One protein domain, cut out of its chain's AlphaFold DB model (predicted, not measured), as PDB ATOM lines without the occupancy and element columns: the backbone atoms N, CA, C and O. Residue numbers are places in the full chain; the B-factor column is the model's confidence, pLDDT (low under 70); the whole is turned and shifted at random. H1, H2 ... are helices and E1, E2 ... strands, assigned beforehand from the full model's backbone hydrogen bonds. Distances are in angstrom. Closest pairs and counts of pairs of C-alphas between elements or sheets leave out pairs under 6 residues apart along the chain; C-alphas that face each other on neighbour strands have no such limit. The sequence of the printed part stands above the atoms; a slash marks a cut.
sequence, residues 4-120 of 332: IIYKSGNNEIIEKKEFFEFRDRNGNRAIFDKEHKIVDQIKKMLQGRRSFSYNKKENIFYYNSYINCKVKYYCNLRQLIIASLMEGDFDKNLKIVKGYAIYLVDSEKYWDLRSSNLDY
ATOM      1  N   ILE A   4     139.642 140.751 119.473       93.88
ATOM      2  CA  ILE A   4     139.829 141.711 120.567       93.88
ATOM      3  C   ILE A   4     139.441 141.008 121.871       93.88
ATOM      4  O   ILE A   4     138.297 140.590 122.039       93.88
ATOM      5  N   ILE A   5     140.395 140.867 122.790       94.38
ATOM      6  CA  ILE A   5     140.200 140.163 124.070       94.38
ATOM      7  C   ILE A   5     140.127 141.112 125.267       94.38
ATOM      8  O   ILE A   5     139.794 140.686 126.377       94.38
ATOM      9  N   TYR A   6     140.461 142.388 125.066       93.75
ATOM     10  CA  TYR A   6     140.316 143.423 126.079       93.75
ATOM     11  C   TYR A   6     140.328 144.824 125.472       93.75
ATOM     12  O   TYR A   6     141.072 145.086 124.528       93.75
ATOM     13  N   LYS A   7     139.556 145.738 126.063       92.06
ATOM     14  CA  LYS A   7     139.555 147.163 125.729       92.06
ATOM     15  C   LYS A   7     139.378 147.983 127.002       92.06
ATOM     16  O   LYS A   7     138.467 147.713 127.782       92.06
ATOM     17  N   SER A   8     140.234 148.977 127.213       89.69
ATOM     18  CA  SER A   8     140.099 149.928 128.319       89.69
ATOM     19  C   SER A   8     140.728 151.267 127.964       89.69
ATOM     20  O   SER A   8     141.840 151.327 127.437       89.69
ATOM     21  N   GLY A   9     139.997 152.350 128.240       86.88
ATOM     22  CA  GLY A   9     140.420 153.700 127.885       86.88
ATOM     23  C   GLY A   9     140.778 153.800 126.398       86.88
ATOM     24  O   GLY A   9     139.956 153.502 125.533       86.88
ATOM     25  N   ASN A  10     142.022 154.199 126.121       90.56
ATOM     26  CA  ASN A  10     142.560 154.366 124.770       90.56
ATOM     27  C   ASN A  10     143.328 153.143 124.242       90.56
ATOM     28  O   ASN A  10     143.954 153.270 123.190       90.56
ATOM     29  N   ASN A  11     143.334 152.007 124.948       94.62
ATOM     30  CA  ASN A  11     144.093 150.824 124.542       94.62
ATOM     31  C   ASN A  11     143.217 149.584 124.364       94.62
ATOM     32  O   ASN A  11     142.184 149.411 125.018       94.62
ATOM     33  N   GLU A  12     143.692 148.681 123.518       95.81
ATOM     34  CA  GLU A  12     143.106 147.367 123.291       95.81
ATOM     35  C   GLU A  12     144.182 146.284 123.203       95.81
ATOM     36  O   GLU A  12     145.332 146.550 122.846       95.81
ATOM     37  N   ILE A  13     143.790 145.060 123.563       96.38
ATOM     38  CA  ILE A  13     144.603 143.854 123.413       96.38
ATOM     39  C   ILE A  13     143.905 142.947 122.412       96.38
ATOM     40  O   ILE A  13     142.735 142.587 122.590       96.38
ATOM     41  N   ILE A  14     144.639 142.564 121.378       96.75
ATOM     42  CA  ILE A  14     144.165 141.738 120.276       96.75
ATOM     43  C   ILE A  14     144.939 140.428 120.310       96.75
ATOM     44  O   ILE A  14     146.168 140.410 120.290       96.75
ATOM     45  N   GLU A  15     144.215 139.322 120.362       95.88
ATOM     46  CA  GLU A  15     144.782 137.994 120.219       95.88
ATOM     47  C   GLU A  15     144.980 137.662 118.743       95.88
ATOM     48  O   GLU A  15     144.039 137.725 117.941       95.88
ATOM     49  N   LYS A  16     146.209 137.270 118.401       93.88
ATOM     50  CA  LYS A  16     146.564 136.691 117.106       93.88
ATOM     51  C   LYS A  16     147.030 135.247 117.285       93.88
ATOM     52  O   LYS A  16     147.064 134.704 118.393       93.88
ATOM     53  N   LYS A  17     147.349 134.585 116.167       90.19
ATOM     54  CA  LYS A  17     147.731 133.164 116.164       90.19
ATOM     55  C   LYS A  17     148.948 132.907 117.064       90.19
ATOM     56  O   LYS A  17     148.878 132.012 117.896       90.19
ATOM     57  N   GLU A  18     149.989 133.727 116.939       89.56
ATOM     58  CA  GLU A  18     151.308 133.482 117.550       89.56
ATOM     59  C   GLU A  18     151.701 134.492 118.641       89.56
ATOM     60  O   GLU A  18     152.685 134.288 119.339       89.56
ATOM     61  N   PHE A  19     150.950 135.582 118.803       93.06
ATOM     62  CA  PHE A  19     151.279 136.659 119.739       93.06
ATOM     63  C   PHE A  19     150.031 137.442 120.158       93.06
ATOM     64  O   PHE A  19     148.960 137.316 119.548       93.06
ATOM     65  N   PHE A  20     150.188 138.291 121.169       96.44
ATOM     66  CA  PHE A  20     149.237 139.352 121.491       96.44
ATOM     67  C   PHE A  20     149.732 140.693 120.945       96.44
ATOM     68  O   PHE A  20     150.925 140.990 120.975       96.44
ATOM     69  N   GLU A  21     148.812 141.513 120.446       97.12
ATOM     70  CA  GLU A  21     149.068 142.892 120.023       97.12
ATOM     71  C   GLU A  21     148.424 143.849 121.035       97.12
ATOM     72  O   GLU A  21     147.228 143.759 121.312       97.12
ATOM     73  N   PHE A  22     149.216 144.768 121.586       97.06
ATOM     74  CA  PHE A  22     148.755 145.931 122.338       97.06
ATOM     75  C   PHE A  22     148.708 147.128 121.401       97.06
ATOM     76  O   PHE A  22     149.721 147.462 120.784       97.06
ATOM     77  N   ARG A  23     147.565 147.803 121.316       96.25
ATOM     78  CA  ARG A  23     147.379 148.932 120.403       96.25
ATOM     79  C   ARG A  23     146.707 150.105 121.098       96.25
ATOM     80  O   ARG A  23     145.836 149.908 121.945       96.25
ATOM     81  N   ASP A  24     147.114 151.327 120.760       94.69
ATOM     82  CA  ASP A  24     146.379 152.536 121.135       94.69
ATOM     83  C   ASP A  24     145.425 153.010 120.030       94.69
ATOM     84  O   ASP A  24     145.495 152.588 118.877       94.69
ATOM     85  N   ARG A  25     144.541 153.950 120.372       90.69
ATOM     86  CA  ARG A  25     143.600 154.559 119.417       90.69
ATOM     87  C   ARG A  25     144.252 155.250 118.210       90.69
ATOM     88  O   ARG A  25     143.555 155.532 117.245       90.69
ATOM     89  N   ASN A  26     145.542 155.584 118.291       91.62
ATOM     90  CA  ASN A  26     146.275 156.271 117.227       91.62
ATOM     91  C   ASN A  26     147.012 155.280 116.309       91.62
ATOM     92  O   ASN A  26     147.752 155.710 115.428       91.62
ATOM     93  N   GLY A  27     146.851 153.972 116.529       91.69
ATOM     94  CA  GLY A  27     147.505 152.923 115.753       91.69
ATOM     95  C   GLY A  27     148.935 152.603 116.194       91.69
ATOM     96  O   GLY A  27     149.565 151.741 115.579       91.69
ATOM     97  N   ASN A  28     149.453 153.226 117.260       95.56
ATOM     98  CA  ASN A  28     150.727 152.804 117.842       95.56
ATOM     99  C   ASN A  28     150.541 151.406 118.423       95.56
ATOM    100  O   ASN A  28     149.547 151.142 119.109       95.56
ATOM    101  N   ARG A  29     151.501 150.517 118.171       95.62
ATOM    102  CA  ARG A  29     151.385 149.112 118.554       95.62
ATOM    103  C   ARG A  29     152.652 148.568 119.191       95.62
ATOM    104  O   ARG A  29     153.752 149.029 118.900       95.62
ATOM    105  N   ALA A  30     152.464 147.548 120.010       96.50
ATOM    106  CA  ALA A  30     153.504 146.649 120.469       96.50
ATOM    107  C   ALA A  30     152.986 145.208 120.394       96.50
ATOM    108  O   ALA A  30     151.798 144.979 120.611       96.50
ATOM    109  N   ILE A  31     153.848 144.239 120.109       95.88
ATOM    110  CA  ILE A  31     153.510 142.813 120.189       95.88
ATOM    111  C   ILE A  31     154.299 142.146 121.308       95.88
ATOM    112  O   ILE A  31     155.389 142.597 121.635       95.88
ATOM    113  N   PHE A  32     153.761 141.089 121.900       93.38
ATOM    114  CA  PHE A  32     154.417 140.313 122.952       93.38
ATOM    115  C   PHE A  32     153.968 138.855 122.882       93.38
ATOM    116  O   PHE A  32     152.995 138.536 122.192       93.38
ATOM    117  N   ASP A  33     154.706 137.967 123.550       85.06
ATOM    118  CA  ASP A  33     154.465 136.524 123.463       85.06
ATOM    119  C   ASP A  33     153.044 136.159 123.858       85.06
ATOM    120  O   ASP A  33     152.365 136.891 124.585       85.06
ATOM    121  N   LYS A  34     152.603 134.985 123.402       89.38
ATOM    122  CA  LYS A  34     151.282 134.437 123.700       89.38
ATOM    123  C   LYS A  34     151.188 133.887 125.133       89.38
ATOM    124  O   LYS A  34     150.770 132.762 125.366       89.38
ATOM    125  N   GLU A  35     151.547 134.729 126.096       88.00
ATOM    126  CA  GLU A  35     151.584 134.443 127.524       88.00
ATOM    127  C   GLU A  35     150.440 135.156 128.248       88.00
ATOM    128  O   GLU A  35     150.423 136.382 128.411       88.00
ATOM    129  N   HIS A  36     149.459 134.380 128.712       89.88
ATOM    130  CA  HIS A  36     148.261 134.918 129.367       89.88
ATOM    131  C   HIS A  36     148.577 135.690 130.655       89.88
ATOM    132  O   HIS A  36     147.889 136.667 130.955       89.88
ATOM    133  N   LYS A  37     149.666 135.338 131.359       90.94
ATOM    134  CA  LYS A  37     150.142 136.076 132.544       90.94
ATOM    135  C   LYS A  37     150.355 137.561 132.248       90.94
ATOM    136  O   LYS A  37     149.955 138.403 133.050       90.94
ATOM    137  N   ILE A  38     150.930 137.894 131.088       92.69
ATOM    138  CA  ILE A  38     151.148 139.285 130.668       92.69
ATOM    139  C   ILE A  38     149.798 139.992 130.503       92.69
ATOM    140  O   ILE A  38     149.576 141.071 131.055       92.69
ATOM    141  N   VAL A  39     148.876 139.368 129.764       94.94
ATOM    142  CA  VAL A  39     147.543 139.921 129.487       94.94
ATOM    143  C   VAL A  39     146.782 140.190 130.782       94.94
ATOM    144  O   VAL A  39     146.185 141.257 130.929       94.94
ATOM    145  N   ASP A  40     146.819 139.262 131.733       94.56
ATOM    146  CA  ASP A  40     146.120 139.397 133.008       94.56
ATOM    147  C   ASP A  40     146.665 140.559 133.844       94.56
ATOM    148  O   ASP A  40     145.881 141.301 134.444       94.56
ATOM    149  N   GLN A  41     147.982 140.785 133.840       93.56
ATOM    150  CA  GLN A  41     148.572 141.936 134.532       93.56
ATOM    151  C   GLN A  41     148.220 143.261 133.856       93.56
ATOM    152  O   GLN A  41     147.846 144.220 134.541       93.56
ATOM    153  N   ILE A  42     148.239 143.320 132.520       93.44
ATOM    154  CA  ILE A  42     147.792 144.513 131.787       93.44
ATOM    155  C   ILE A  42     146.315 144.798 132.095       93.44
ATOM    156  O   ILE A  42     145.967 145.933 132.426       93.44
ATOM    157  N   LYS A  43     145.444 143.780 132.065       93.31
ATOM    158  CA  LYS A  43     144.016 143.909 132.408       93.31
ATOM    159  C   LYS A  43     143.813 144.446 133.822       93.31
ATOM    160  O   LYS A  43     143.002 145.350 134.005       93.31
ATOM    161  N   LYS A  44     144.550 143.927 134.812       90.81
ATOM    162  CA  LYS A  44     144.510 144.405 136.207       90.81
ATOM    163  C   LYS A  44     144.921 145.871 136.316       90.81
ATOM    164  O   LYS A  44     144.241 146.646 136.986       90.81
ATOM    165  N   MET A  45     145.996 146.277 135.640       87.88
ATOM    166  CA  MET A  45     146.440 147.674 135.646       87.88
ATOM    167  C   MET A  45     145.427 148.610 134.984       87.88
ATOM    168  O   MET A  45     145.179 149.709 135.479       87.88
ATOM    169  N   LEU A  46     144.803 148.170 133.895       89.06
ATOM    170  CA  LEU A  46     143.888 148.987 133.105       89.06
ATOM    171  C   LEU A  46     142.443 149.030 133.628       89.06
ATOM    172  O   LEU A  46     141.589 149.666 133.002       89.06
ATOM    173  N   GLN A  47     142.151 148.424 134.782       84.44
ATOM    174  CA  GLN A  47     140.835 148.520 135.418       84.44
ATOM    175  C   GLN A  47     140.409 149.982 135.642       84.44
ATOM    176  O   GLN A  47     141.220 150.849 135.972       84.44
ATOM    177  N   GLY A  48     139.111 150.260 135.473       78.19
ATOM    178  CA  GLY A  48     138.541 151.591 135.716       78.19
ATOM    179  C   GLY A  48     138.833 152.629 134.625       78.19
ATOM    180  O   GLY A  48     139.068 153.788 134.947       78.19
ATOM    181  N   ARG A  49     138.819 152.228 133.342       76.88
ATOM    182  CA  ARG A  49     139.055 153.094 132.159       76.88
ATOM    183  C   ARG A  49     140.450 153.737 132.089       76.88
ATOM    184  O   ARG A  49     140.627 154.763 131.432       76.88
ATOM    185  N   ARG A  50     141.448 153.148 132.749       85.69
ATOM    186  CA  ARG A  50     142.845 153.606 132.666       85.69
ATOM    187  C   ARG A  50     143.454 153.258 131.306       85.69
ATOM    188  O   ARG A  50     142.902 152.450 130.565       85.69
ATOM    189  N   SER A  51     144.591 153.870 130.976       89.44
ATOM    190  CA  SER A  51     145.309 153.610 129.721       89.44
ATOM    191  C   SER A  51     146.822 153.792 129.869       89.44
ATOM    192  O   SER A  51     147.280 154.562 130.712       89.44
ATOM    193  N   PHE A  52     147.592 153.081 129.045       93.31
ATOM    194  CA  PHE A  52     148.977 153.413 128.731       93.31
ATOM    195  C   PHE A  52     149.010 154.568 127.727       93.31
ATOM    196  O   PHE A  52     148.282 154.570 126.730       93.31
ATOM    197  N   SER A  53     149.912 155.515 127.960       92.56
ATOM    198  CA  SER A  53     150.215 156.618 127.048       92.56
ATOM    199  C   SER A  53     151.455 156.294 126.221       92.56
ATOM    200  O   SER A  53     152.461 155.842 126.766       92.56
ATOM    201  N   TYR A  54     151.403 156.529 124.910       94.56
ATOM    202  CA  TYR A  54     152.549 156.319 124.024       94.56
ATOM    203  C   TYR A  54     153.460 157.552 123.991       94.56
ATOM    204  O   TYR A  54     153.013 158.656 123.675       94.56
ATOM    205  N   ASN A  55     154.746 157.368 124.279       91.19
ATOM    206  CA  ASN A  55     155.776 158.386 124.105       91.19
ATOM    207  C   ASN A  55     156.426 158.220 122.724       91.19
ATOM    208  O   ASN A  55     157.196 157.286 122.507       91.19
ATOM    209  N   LYS A  56     156.156 159.158 121.807       87.19
ATOM    210  CA  LYS A  56     156.697 159.137 120.436       87.19
ATOM    211  C   LYS A  56     158.215 159.309 120.358       87.19
ATOM    212  O   LYS A  56     158.823 158.798 119.431       87.19
ATOM    213  N   LYS A  57     158.830 160.034 121.298       82.12
ATOM    214  CA  LYS A  57     160.281 160.279 121.287       82.12
ATOM    215  C   LYS A  57     161.061 159.006 121.609       82.12
ATOM    216  O   LYS A  57     162.137 158.788 121.071       82.12
ATOM    217  N   GLU A  58     160.515 158.192 122.504       79.38
ATOM    218  CA  GLU A  58     161.170 156.977 122.997       79.38
ATOM    219  C   GLU A  58     160.615 155.696 122.368       79.38
ATOM    220  O   GLU A  58     161.191 154.629 122.555       79.38
ATOM    221  N   ASN A  59     159.511 155.800 121.627       87.19
ATOM    222  CA  ASN A  59     158.761 154.683 121.063       87.19
ATOM    223  C   ASN A  59     158.327 153.641 122.109       87.19
ATOM    224  O   ASN A  59     158.511 152.435 121.942       87.19
ATOM    225  N   ILE A  60     157.786 154.118 123.236       90.44
ATOM    226  CA  ILE A  60     157.457 153.287 124.404       90.44
ATOM    227  C   ILE A  60     156.091 153.666 124.988       90.44
ATOM    228  O   ILE A  60     155.746 154.842 125.109       90.44
ATOM    229  N   PHE A  61     155.336 152.654 125.421       94.88
ATOM    230  CA  PHE A  61     154.118 152.812 126.216       94.88
ATOM    231  C   PHE A  61     154.433 152.946 127.707       94.88
ATOM    232  O   PHE A  61     155.098 152.082 128.279       94.88
ATOM    233  N   TYR A  62     153.890 153.979 128.346       92.81
ATOM    234  CA  TYR A  62     154.019 154.250 129.776       92.81
ATOM    235  C   TYR A  62     152.673 154.171 130.486       92.81
ATOM    236  O   TYR A  62     151.667 154.661 129.979       92.81
ATOM    237  N   TYR A  63     152.670 153.607 131.688       91.75
ATOM    238  CA  TYR A  63     151.522 153.595 132.583       91.75
ATOM    239  C   TYR A  63     151.875 154.247 133.908       91.75
ATOM    240  O   TYR A  63     152.899 153.940 134.526       91.75
ATOM    241  N   ASN A  64     150.983 155.120 134.357       86.19
ATOM    242  CA  ASN A  64     151.014 155.726 135.670       86.19
ATOM    243  C   ASN A  64     149.648 155.591 136.355       86.19
ATOM    244  O   ASN A  64     148.596 155.728 135.739       86.19
ATOM    245  N   SER A  65     149.655 155.328 137.658       83.00
ATOM    246  CA  SER A  65     148.445 155.368 138.481       83.00
ATOM    247  C   SER A  65     148.741 155.918 139.858       83.00
ATOM    248  O   SER A  65     149.843 155.750 140.385       83.00
ATOM    249  N   TYR A  66     147.729 156.552 140.442       75.44
ATOM    250  CA  TYR A  66     147.813 157.216 141.731       75.44
ATOM    251  C   TYR A  66     146.782 156.620 142.692       75.44
ATOM    252  O   TYR A  66     145.663 156.300 142.290       75.44
ATOM    253  N   ILE A  67     147.161 156.472 143.959       73.94
ATOM    254  CA  ILE A  67     146.260 156.210 145.087       73.94
ATOM    255  C   ILE A  67     146.575 157.258 146.151       73.94
ATOM    256  O   ILE A  67     147.738 157.424 146.511       73.94
ATOM    257  N   ASN A  68     145.556 157.960 146.653       74.06
ATOM    258  CA  ASN A  68     145.701 158.986 147.697       74.06
ATOM    259  C   ASN A  68     146.800 160.014 147.368       74.06
ATOM    260  O   ASN A  68     147.684 160.278 148.180       74.06
ATOM    261  N   CYS A  69     146.794 160.522 146.130       69.94
ATOM    262  CA  CYS A  69     147.790 161.466 145.606       69.94
ATOM    263  C   CYS A  69     149.247 160.955 145.580       69.94
ATOM    264  O   CYS A  69     150.159 161.720 145.273       69.94
ATOM    265  N   LYS A  70     149.490 159.664 145.836       60.78
ATOM    266  CA  LYS A  70     150.800 159.015 145.696       60.78
ATOM    267  C   LYS A  70     150.820 158.122 144.463       60.78
ATOM    268  O   LYS A  70     149.845 157.429 144.178       60.78
ATOM    269  N   VAL A  71     151.938 158.112 143.737       67.25
ATOM    270  CA  VAL A  71     152.144 157.200 142.602       67.25
ATOM    271  C   VAL A  71     152.129 155.762 143.127       67.25
ATOM    272  O   VAL A  71     153.015 155.371 143.881       67.25
ATOM    273  N   LYS A  72     151.133 154.969 142.721       71.75
ATOM    274  CA  LYS A  72     151.083 153.527 142.996       71.75
ATOM    275  C   LYS A  72     151.955 152.768 142.005       71.75
ATOM    276  O   LYS A  72     152.795 151.962 142.391       71.75
ATOM    277  N   TYR A  73     151.781 153.062 140.720       74.81
ATOM    278  CA  TYR A  73     152.574 152.473 139.649       74.81
ATOM    279  C   TYR A  73     153.046 153.565 138.697       74.81
ATOM    280  O   TYR A  73     152.268 154.432 138.323       74.81
ATOM    281  N   TYR A  74     154.315 153.482 138.306       82.81
ATOM    282  CA  TYR A  74     154.914 154.175 137.168       82.81
ATOM    283  C   TYR A  74     155.869 153.190 136.493       82.81
ATOM    284  O   TYR A  74     156.861 152.811 137.117       82.81
ATOM    285  N   CYS A  75     155.534 152.691 135.307       88.19
ATOM    286  CA  CYS A  75     156.353 151.738 134.548       88.19
ATOM    287  C   CYS A  75     156.094 151.858 133.048       88.19
ATOM    288  O   CYS A  75     155.028 152.317 132.629       88.19
ATOM    289  N   ASN A  76     157.042 151.396 132.238       91.69
ATOM    290  CA  ASN A  76     156.799 151.168 130.819       91.69
ATOM    291  C   ASN A  76     156.321 149.736 130.530       91.69
ATOM    292  O   ASN A  76     156.425 148.841 131.370       91.69
ATOM    293  N   LEU A  77     155.782 149.518 129.330       94.25
ATOM    294  CA  LEU A  77     155.238 148.222 128.920       94.25
ATOM    295  C   LEU A  77     156.306 147.115 128.871       94.25
ATOM    296  O   LEU A  77     156.000 145.981 129.219       94.25
ATOM    297  N   ARG A  78     157.566 147.444 128.539       92.00
ATOM    298  CA  ARG A  78     158.682 146.477 128.542       92.00
ATOM    299  C   ARG A  78     158.929 145.928 129.951       92.00
ATOM    300  O   ARG A  78     158.994 144.721 130.149       92.00
ATOM    301  N   GLN A  79     158.985 146.828 130.937       90.94
ATOM    302  CA  GLN A  79     159.138 146.496 132.358       90.94
ATOM    303  C   GLN A  79     157.999 145.612 132.862       90.94
ATOM    304  O   GLN A  79     158.238 144.668 133.609       90.94
ATOM    305  N   LEU A  80     156.765 145.913 132.453       93.12
ATOM    306  CA  LEU A  80     155.599 145.132 132.847       93.12
ATOM    307  C   LEU A  80     155.651 143.713 132.281       93.12
ATOM    308  O   LEU A  80     155.411 142.768 133.033       93.12
ATOM    309  N   ILE A  81     155.960 143.565 130.988       92.88
ATOM    310  CA  ILE A  81     156.056 142.260 130.318       92.88
ATOM    311  C   ILE A  81     157.054 141.373 131.058       92.88
ATOM    312  O   ILE A  81     156.693 140.291 131.509       92.88
ATOM    313  N   ILE A  82     158.265 141.878 131.280       88.38
ATOM    314  CA  ILE A  82     159.318 141.136 131.973       88.38
ATOM    315  C   ILE A  82     158.894 140.763 133.394       88.38
ATOM    316  O   ILE A  82     158.954 139.594 133.764       88.38
ATOM    317  N   ALA A  83     158.399 141.725 134.178       90.31
ATOM    318  CA  ALA A  83     157.955 141.461 135.545       90.31
ATOM    319  C   ALA A  83     156.819 140.423 135.617       90.31
ATOM    320  O   ALA A  83     156.692 139.729 136.624       90.31
ATOM    321  N   SER A  84     156.002 140.314 134.563       91.00
ATOM    322  CA  SER A  84     154.918 139.326 134.453       91.00
ATOM    323  C   SER A  84     155.410 137.920 134.102       91.00
ATOM    324  O   SER A  84     154.718 136.950 134.404       91.00
ATOM    325  N   LEU A  85     156.566 137.813 133.440       86.00
ATOM    326  CA  LEU A  85     157.183 136.544 133.048       86.00
ATOM    327  C   LEU A  85     158.067 135.955 134.156       86.00
ATOM    328  O   LEU A  85     158.237 134.740 134.210       86.00
ATOM    329  N   MET A  86     158.595 136.793 135.050       82.25
ATOM    330  CA  MET A  86     159.347 136.354 136.227       82.25
ATOM    331  C   MET A  86     158.476 135.543 137.199       82.25
ATOM    332  O   MET A  86     157.293 135.831 137.394       82.25
ATOM    333  N   GLU A  87     159.080 134.558 137.863       78.81
ATOM    334  CA  GLU A  87     158.411 133.783 138.910       78.81
ATOM    335  C   GLU A  87     158.192 134.603 140.190       78.81
ATOM    336  O   GLU A  87     158.938 135.533 140.500       78.81
ATOM    337  N   GLY A  88     157.160 134.249 140.959       84.00
ATOM    338  CA  GLY A  88     156.869 134.864 142.253       84.00
ATOM    339  C   GLY A  88     155.931 136.074 142.198       84.00
ATOM    340  O   GLY A  88     155.019 136.154 141.376       84.00
ATOM    341  N   ASP A  89     156.106 136.986 143.156       90.62
ATOM    342  CA  ASP A  89     155.219 138.133 143.347       90.62
ATOM    343  C   ASP A  89     155.489 139.244 142.322       90.62
ATOM    344  O   ASP A  89     156.591 139.789 142.237       90.62
ATOM    345  N   PHE A  90     154.447 139.628 141.583       89.00
ATOM    346  CA  PHE A  90     154.544 140.631 140.524       89.00
ATOM    347  C   PHE A  90     154.999 142.003 141.038       89.00
ATOM    348  O   PHE A  90     155.801 142.661 140.378       89.00
ATOM    349  N   ASP A  91     154.523 142.452 142.203       88.44
ATOM    350  CA  ASP A  91     154.879 143.777 142.721       88.44
ATOM    351  C   ASP A  91     156.359 143.836 143.133       88.44
ATOM    352  O   ASP A  91     157.028 144.850 142.897       88.44
ATOM    353  N   LYS A  92     156.902 142.751 143.699       85.81
ATOM    354  CA  LYS A  92     158.345 142.592 143.942       85.81
ATOM    355  C   LYS A  92     159.128 142.558 142.630       85.81
ATOM    356  O   LYS A  92     160.077 143.329 142.487       85.81
ATOM    357  N   ASN A  93     158.704 141.756 141.656       85.50
ATOM    358  CA  ASN A  93     159.371 141.646 140.356       85.50
ATOM    359  C   ASN A  93     159.395 142.983 139.617       85.50
ATOM    360  O   ASN A  93     160.433 143.418 139.127       85.50
ATOM    361  N   LEU A  94     158.283 143.716 139.618       88.31
ATOM    362  CA  LEU A  94     158.207 145.027 138.990       88.31
ATOM    363  C   LEU A  94     159.131 146.049 139.671       88.31
ATOM    364  O   LEU A  94     159.700 146.899 138.986       88.31
ATOM    365  N   LYS A  95     159.313 145.983 140.997       83.00
ATOM    366  CA  LYS A  95     160.309 146.813 141.702       83.00
ATOM    367  C   LYS A  95     161.733 146.466 141.277       83.00
ATOM    368  O   LYS A  95     162.502 147.388 141.026       83.00
ATOM    369  N   ILE A  96     162.051 145.176 141.165       77.62
ATOM    370  CA  ILE A  96     163.354 144.690 140.690       77.62
ATOM    371  C   ILE A  96     163.602 145.229 139.283       77.62
ATOM    372  O   ILE A  96     164.534 145.997 139.083       77.62
ATOM    373  N   VAL A  97     162.718 144.925 138.332       80.00
ATOM    374  CA  VAL A  97     162.855 145.273 136.909       80.00
ATOM    375  C   VAL A  97     162.983 146.782 136.675       80.00
ATOM    376  O   VAL A  97     163.718 147.205 135.790       80.00
ATOM    377  N   LYS A  98     162.330 147.621 137.489       79.38
ATOM    378  CA  LYS A  98     162.498 149.086 137.433       79.38
ATOM    379  C   LYS A  98     163.909 149.566 137.767       79.38
ATOM    380  O   LYS A  98     164.272 150.660 137.342       79.38
ATOM    381  N   GLY A  99     164.670 148.783 138.528       65.06
ATOM    382  CA  GLY A  99     166.080 149.033 138.814       65.06
ATOM    383  C   GLY A  99     167.015 148.699 137.648       65.06
ATOM    384  O   GLY A  99     168.172 149.105 137.681       65.06
ATOM    385  N   TYR A 100     166.528 148.014 136.606       61.34
ATOM    386  CA  TYR A 100     167.336 147.567 135.472       61.34
ATOM    387  C   TYR A 100     166.990 148.309 134.177       61.34
ATOM    388  O   TYR A 100     165.866 148.768 133.954       61.34
ATOM    389  N   ALA A 101     167.985 148.412 133.295       63.69
ATOM    390  CA  ALA A 101     167.766 148.813 131.913       63.69
ATOM    391  C   ALA A 101     167.241 147.609 131.120       63.69
ATOM    392  O   ALA A 101     167.761 146.508 131.264       63.69
ATOM    393  N   ILE A 102     166.224 147.832 130.288       74.62
ATOM    394  CA  ILE A 102     165.652 146.804 129.416       74.62
ATOM    395  C   ILE A 102     165.941 147.188 127.981       74.62
ATOM    396  O   ILE A 102     165.509 148.255 127.521       74.62
ATOM    397  N   TYR A 103     166.654 146.309 127.294       70.38
ATOM    398  CA  TYR A 103     167.074 146.512 125.922       70.38
ATOM    399  C   TYR A 103     166.229 145.694 124.961       70.38
ATOM    400  O   TYR A 103     165.553 144.737 125.340       70.38
ATOM    401  N   LEU A 104     166.254 146.132 123.708       72.88
ATOM    402  CA  LEU A 104     165.759 145.340 122.602       72.88
ATOM    403  C   LEU A 104     166.960 144.739 121.889       72.88
ATOM    404  O   LEU A 104     167.911 145.471 121.611       72.88
ATOM    405  N   VAL A 105     166.902 143.439 121.606       66.12
ATOM    406  CA  VAL A 105     167.931 142.739 120.826       66.12
ATOM    407  C   VAL A 105     168.036 143.378 119.436       66.12
ATOM    408  O   VAL A 105     169.123 143.708 118.975       66.12
ATOM    409  N   ASP A 106     166.889 143.642 118.815       71.50
ATOM    410  CA  ASP A 106     166.728 144.429 117.599       71.50
ATOM    411  C   ASP A 106     166.004 145.742 117.935       71.50
ATOM    412  O   ASP A 106     164.781 145.799 118.115       71.50
ATOM    413  N   SER A 107     166.786 146.818 118.047       76.56
ATOM    414  CA  SER A 107     166.280 148.146 118.412       76.56
ATOM    415  C   SER A 107     165.495 148.854 117.302       76.56
ATOM    416  O   SER A 107     164.710 149.758 117.606       76.56
ATOM    417  N   GLU A 108     165.635 148.426 116.042       77.56
ATOM    418  CA  GLU A 108     164.836 148.950 114.928       77.56
ATOM    419  C   GLU A 108     163.395 148.429 115.005       77.56
ATOM    420  O   GLU A 108     162.438 149.135 114.670       77.56
ATOM    421  N   LYS A 109     163.209 147.225 115.559       83.38
ATOM    422  CA  LYS A 109     161.896 146.642 115.870       83.38
ATOM    423  C   LYS A 109     161.399 147.055 117.256       83.38
ATOM    424  O   LYS A 109     161.024 146.223 118.076       83.38
ATOM    425  N   TYR A 110     161.309 148.361 117.507       85.81
ATOM    426  CA  TYR A 110     160.881 148.919 118.802       85.81
ATOM    427  C   TYR A 110     159.489 148.468 119.289       85.81
ATOM    428  O   TYR A 110     159.186 148.559 120.481       85.81
ATOM    429  N   TRP A 111     158.642 148.020 118.362       92.62
ATOM    430  CA  TRP A 111     157.295 147.502 118.598       92.62
ATOM    431  C   TRP A 111     157.286 146.010 118.967       92.62
ATOM    432  O   TRP A 111     156.265 145.513 119.435       92.62
ATOM    433  N   ASP A 112     158.376 145.277 118.754       89.31
ATOM    434  CA  ASP A 112     158.466 143.854 119.066       89.31
ATOM    435  C   ASP A 112     158.960 143.662 120.500       89.31
ATOM    436  O   ASP A 112     160.147 143.785 120.788       89.31
ATOM    437  N   LEU A 113     158.028 143.408 121.414       92.94
ATOM    438  CA  LEU A 113     158.276 143.175 122.837       92.94
ATOM    439  C   LEU A 113     158.069 141.698 123.207       92.94
ATOM    440  O   LEU A 113     157.706 141.382 124.341       92.94
ATOM    441  N   ARG A 114     158.248 140.780 122.255       85.38
ATOM    442  CA  ARG A 114     158.365 139.348 122.555       85.38
ATOM    443  C   ARG A 114     159.651 139.091 123.338       85.38
ATOM    444  O   ARG A 114     160.633 139.804 123.164       85.38
ATOM    445  N   SER A 115     159.665 138.062 124.173       76.19
ATOM    446  CA  SER A 115     160.809 137.628 124.990       76.19
ATOM    447  C   SER A 115     162.071 137.429 124.160       76.19
ATOM    448  O   SER A 115     163.146 137.816 124.592       76.19
ATOM    449  N   SER A 116     161.936 136.924 122.933       75.06
ATOM    450  CA  SER A 116     163.048 136.793 121.980       75.06
ATOM    451  C   SER A 116     163.702 138.121 121.580       75.06
ATOM    452  O   SER A 116     164.871 138.122 121.202       75.06
ATOM    453  N   ASN A 117     162.978 139.241 121.659       72.12
ATOM    454  CA  ASN A 117     163.498 140.578 121.373       72.12
ATOM    455  C   ASN A 117     163.703 141.428 122.635       72.12
ATOM    456  O   ASN A 117     164.335 142.476 122.561       72.12
ATOM    457  N   LEU A 118     163.178 141.010 123.787       75.88
ATOM    458  CA  LEU A 118     163.404 141.662 125.070       75.88
ATOM    459  C   LEU A 118     164.625 141.053 125.741       75.88
ATOM    460  O   LEU A 118     164.566 139.963 126.307       75.88
ATOM    461  N   ASP A 119     165.714 141.809 125.756       59.50
ATOM    462  CA  ASP A 119     166.869 141.430 126.545       59.50
ATOM    463  C   ASP A 119     166.662 141.884 127.996       59.50
ATOM    464  O   ASP A 119     166.912 143.034 128.380       59.50
ATOM    465  N   TYR A 120     166.134 140.945 128.783       56.72
ATOM    466  CA  TYR A 120     166.158 140.958 130.241       56.72
ATOM    467  C   TYR A 120     167.273 140.049 130.764       56.72
ATOM    468  O   TYR A 120     167.094 139.270 131.697       56.72
TER     469      TYR A 120
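This is residues 4 to 120 of the 332 residues of the protein "HNHc domain-containing protein" of uncultured Ruminococcus sp (UniProt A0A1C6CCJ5). Starting from the first residue you meet a twisted wall of four antiparallel strands, E1 to E4, with helix H1 packed over one face; H2 lies in the middle of the domain and touches both H1 and H3. A second, smaller sheet, E5 to E7, is mostly the long hairpin of E6 and E7, and H2 and H3 follow it, while the last 22 residues form a stretch with no named element. The printed part has 117 residues, with three named helices and seven named strands in the order E1 E2 E3 E4 H1 E5 E6 E7 H2 H3. Its class is mixed, helices and strands; it is compact, with a radius of gyration of the C-alphas of 13.4 A and spans of 38 by 29 by 29 A.

Begin with E1, residues 4 to 8, E2, residues 11 to 15, E3, residues 19 to 24, and E4, residues 29 to 33: they form a meander, each strand the antiparallel neighbour of the one before. Look for N 5 and O 13 at 2.9 A, N 12 and O 23 at 2.9 A, and N 22 and O 30 at 2.8 A, within hydrogen-bond range. H1, residues 36 to 45, is on this sheet at a height of 9.1 A, over E2 and E3, and runs along the strands, at 16 degrees to E2 on the local plane. Next come E5, residues 53 to 55, E6, residues 60 to 67, and E7, residues 70 to 76, a second meander. Its pairing is staggered: E6 pairs with E5 over residues 60 to 62, N 53 and O 62 at 2.8 A, and with E7 over residues 62 to 67, N 65 and O 73 at 2.8 A. H2, residues 77 to 85, is on both sheets; with H1 it makes two layers, helices on one face of the sheet E1 E2 E3 E4. H1 and H2 touch at a steep tilt of 54 degrees, opposite ways; their closest C-alphas, Ile 38 and Ser 84, are 5.3 A apart. H3, residues 90 to 98, touches H2 at a steep tilt of 48 degrees, opposite ways, with the C-alphas of Ala 83 and Leu 94 closest at 5.0 A. H3 only grazes the sheet E5 E6 E7, with its residues 91 to 98, and is apart from H1. In H1, H2 and H3 every O i to N i+4 pair is within hydrogen-bond range.

Find C-alpha 4 at (139.829, 141.711, 120.567), where E1 begins; E3 is 16.7 A long. H1 runs 14.3 A to C-alpha 45. E6 starts at C-alpha 60, (157.457, 153.287, 124.404), and runs 23.7 A; E7 comes back over 17.9 A. H2 is 12.5 A long, and H3 runs 12.0 A to C-alpha 98 at (162.498, 149.086, 137.433).

The C-alphas farthest apart are those of Lys 17 and Cys 69, 40.8 A. The printed part has no cut and no long link. In residues 99 to 120, look for residues 103 to 104 paired antiparallel with 118 to 119. The mean pLDDT of the printed part is 85.8; residues 69 to 71, 99 to 101, 105 and 119 to 120 are under 70.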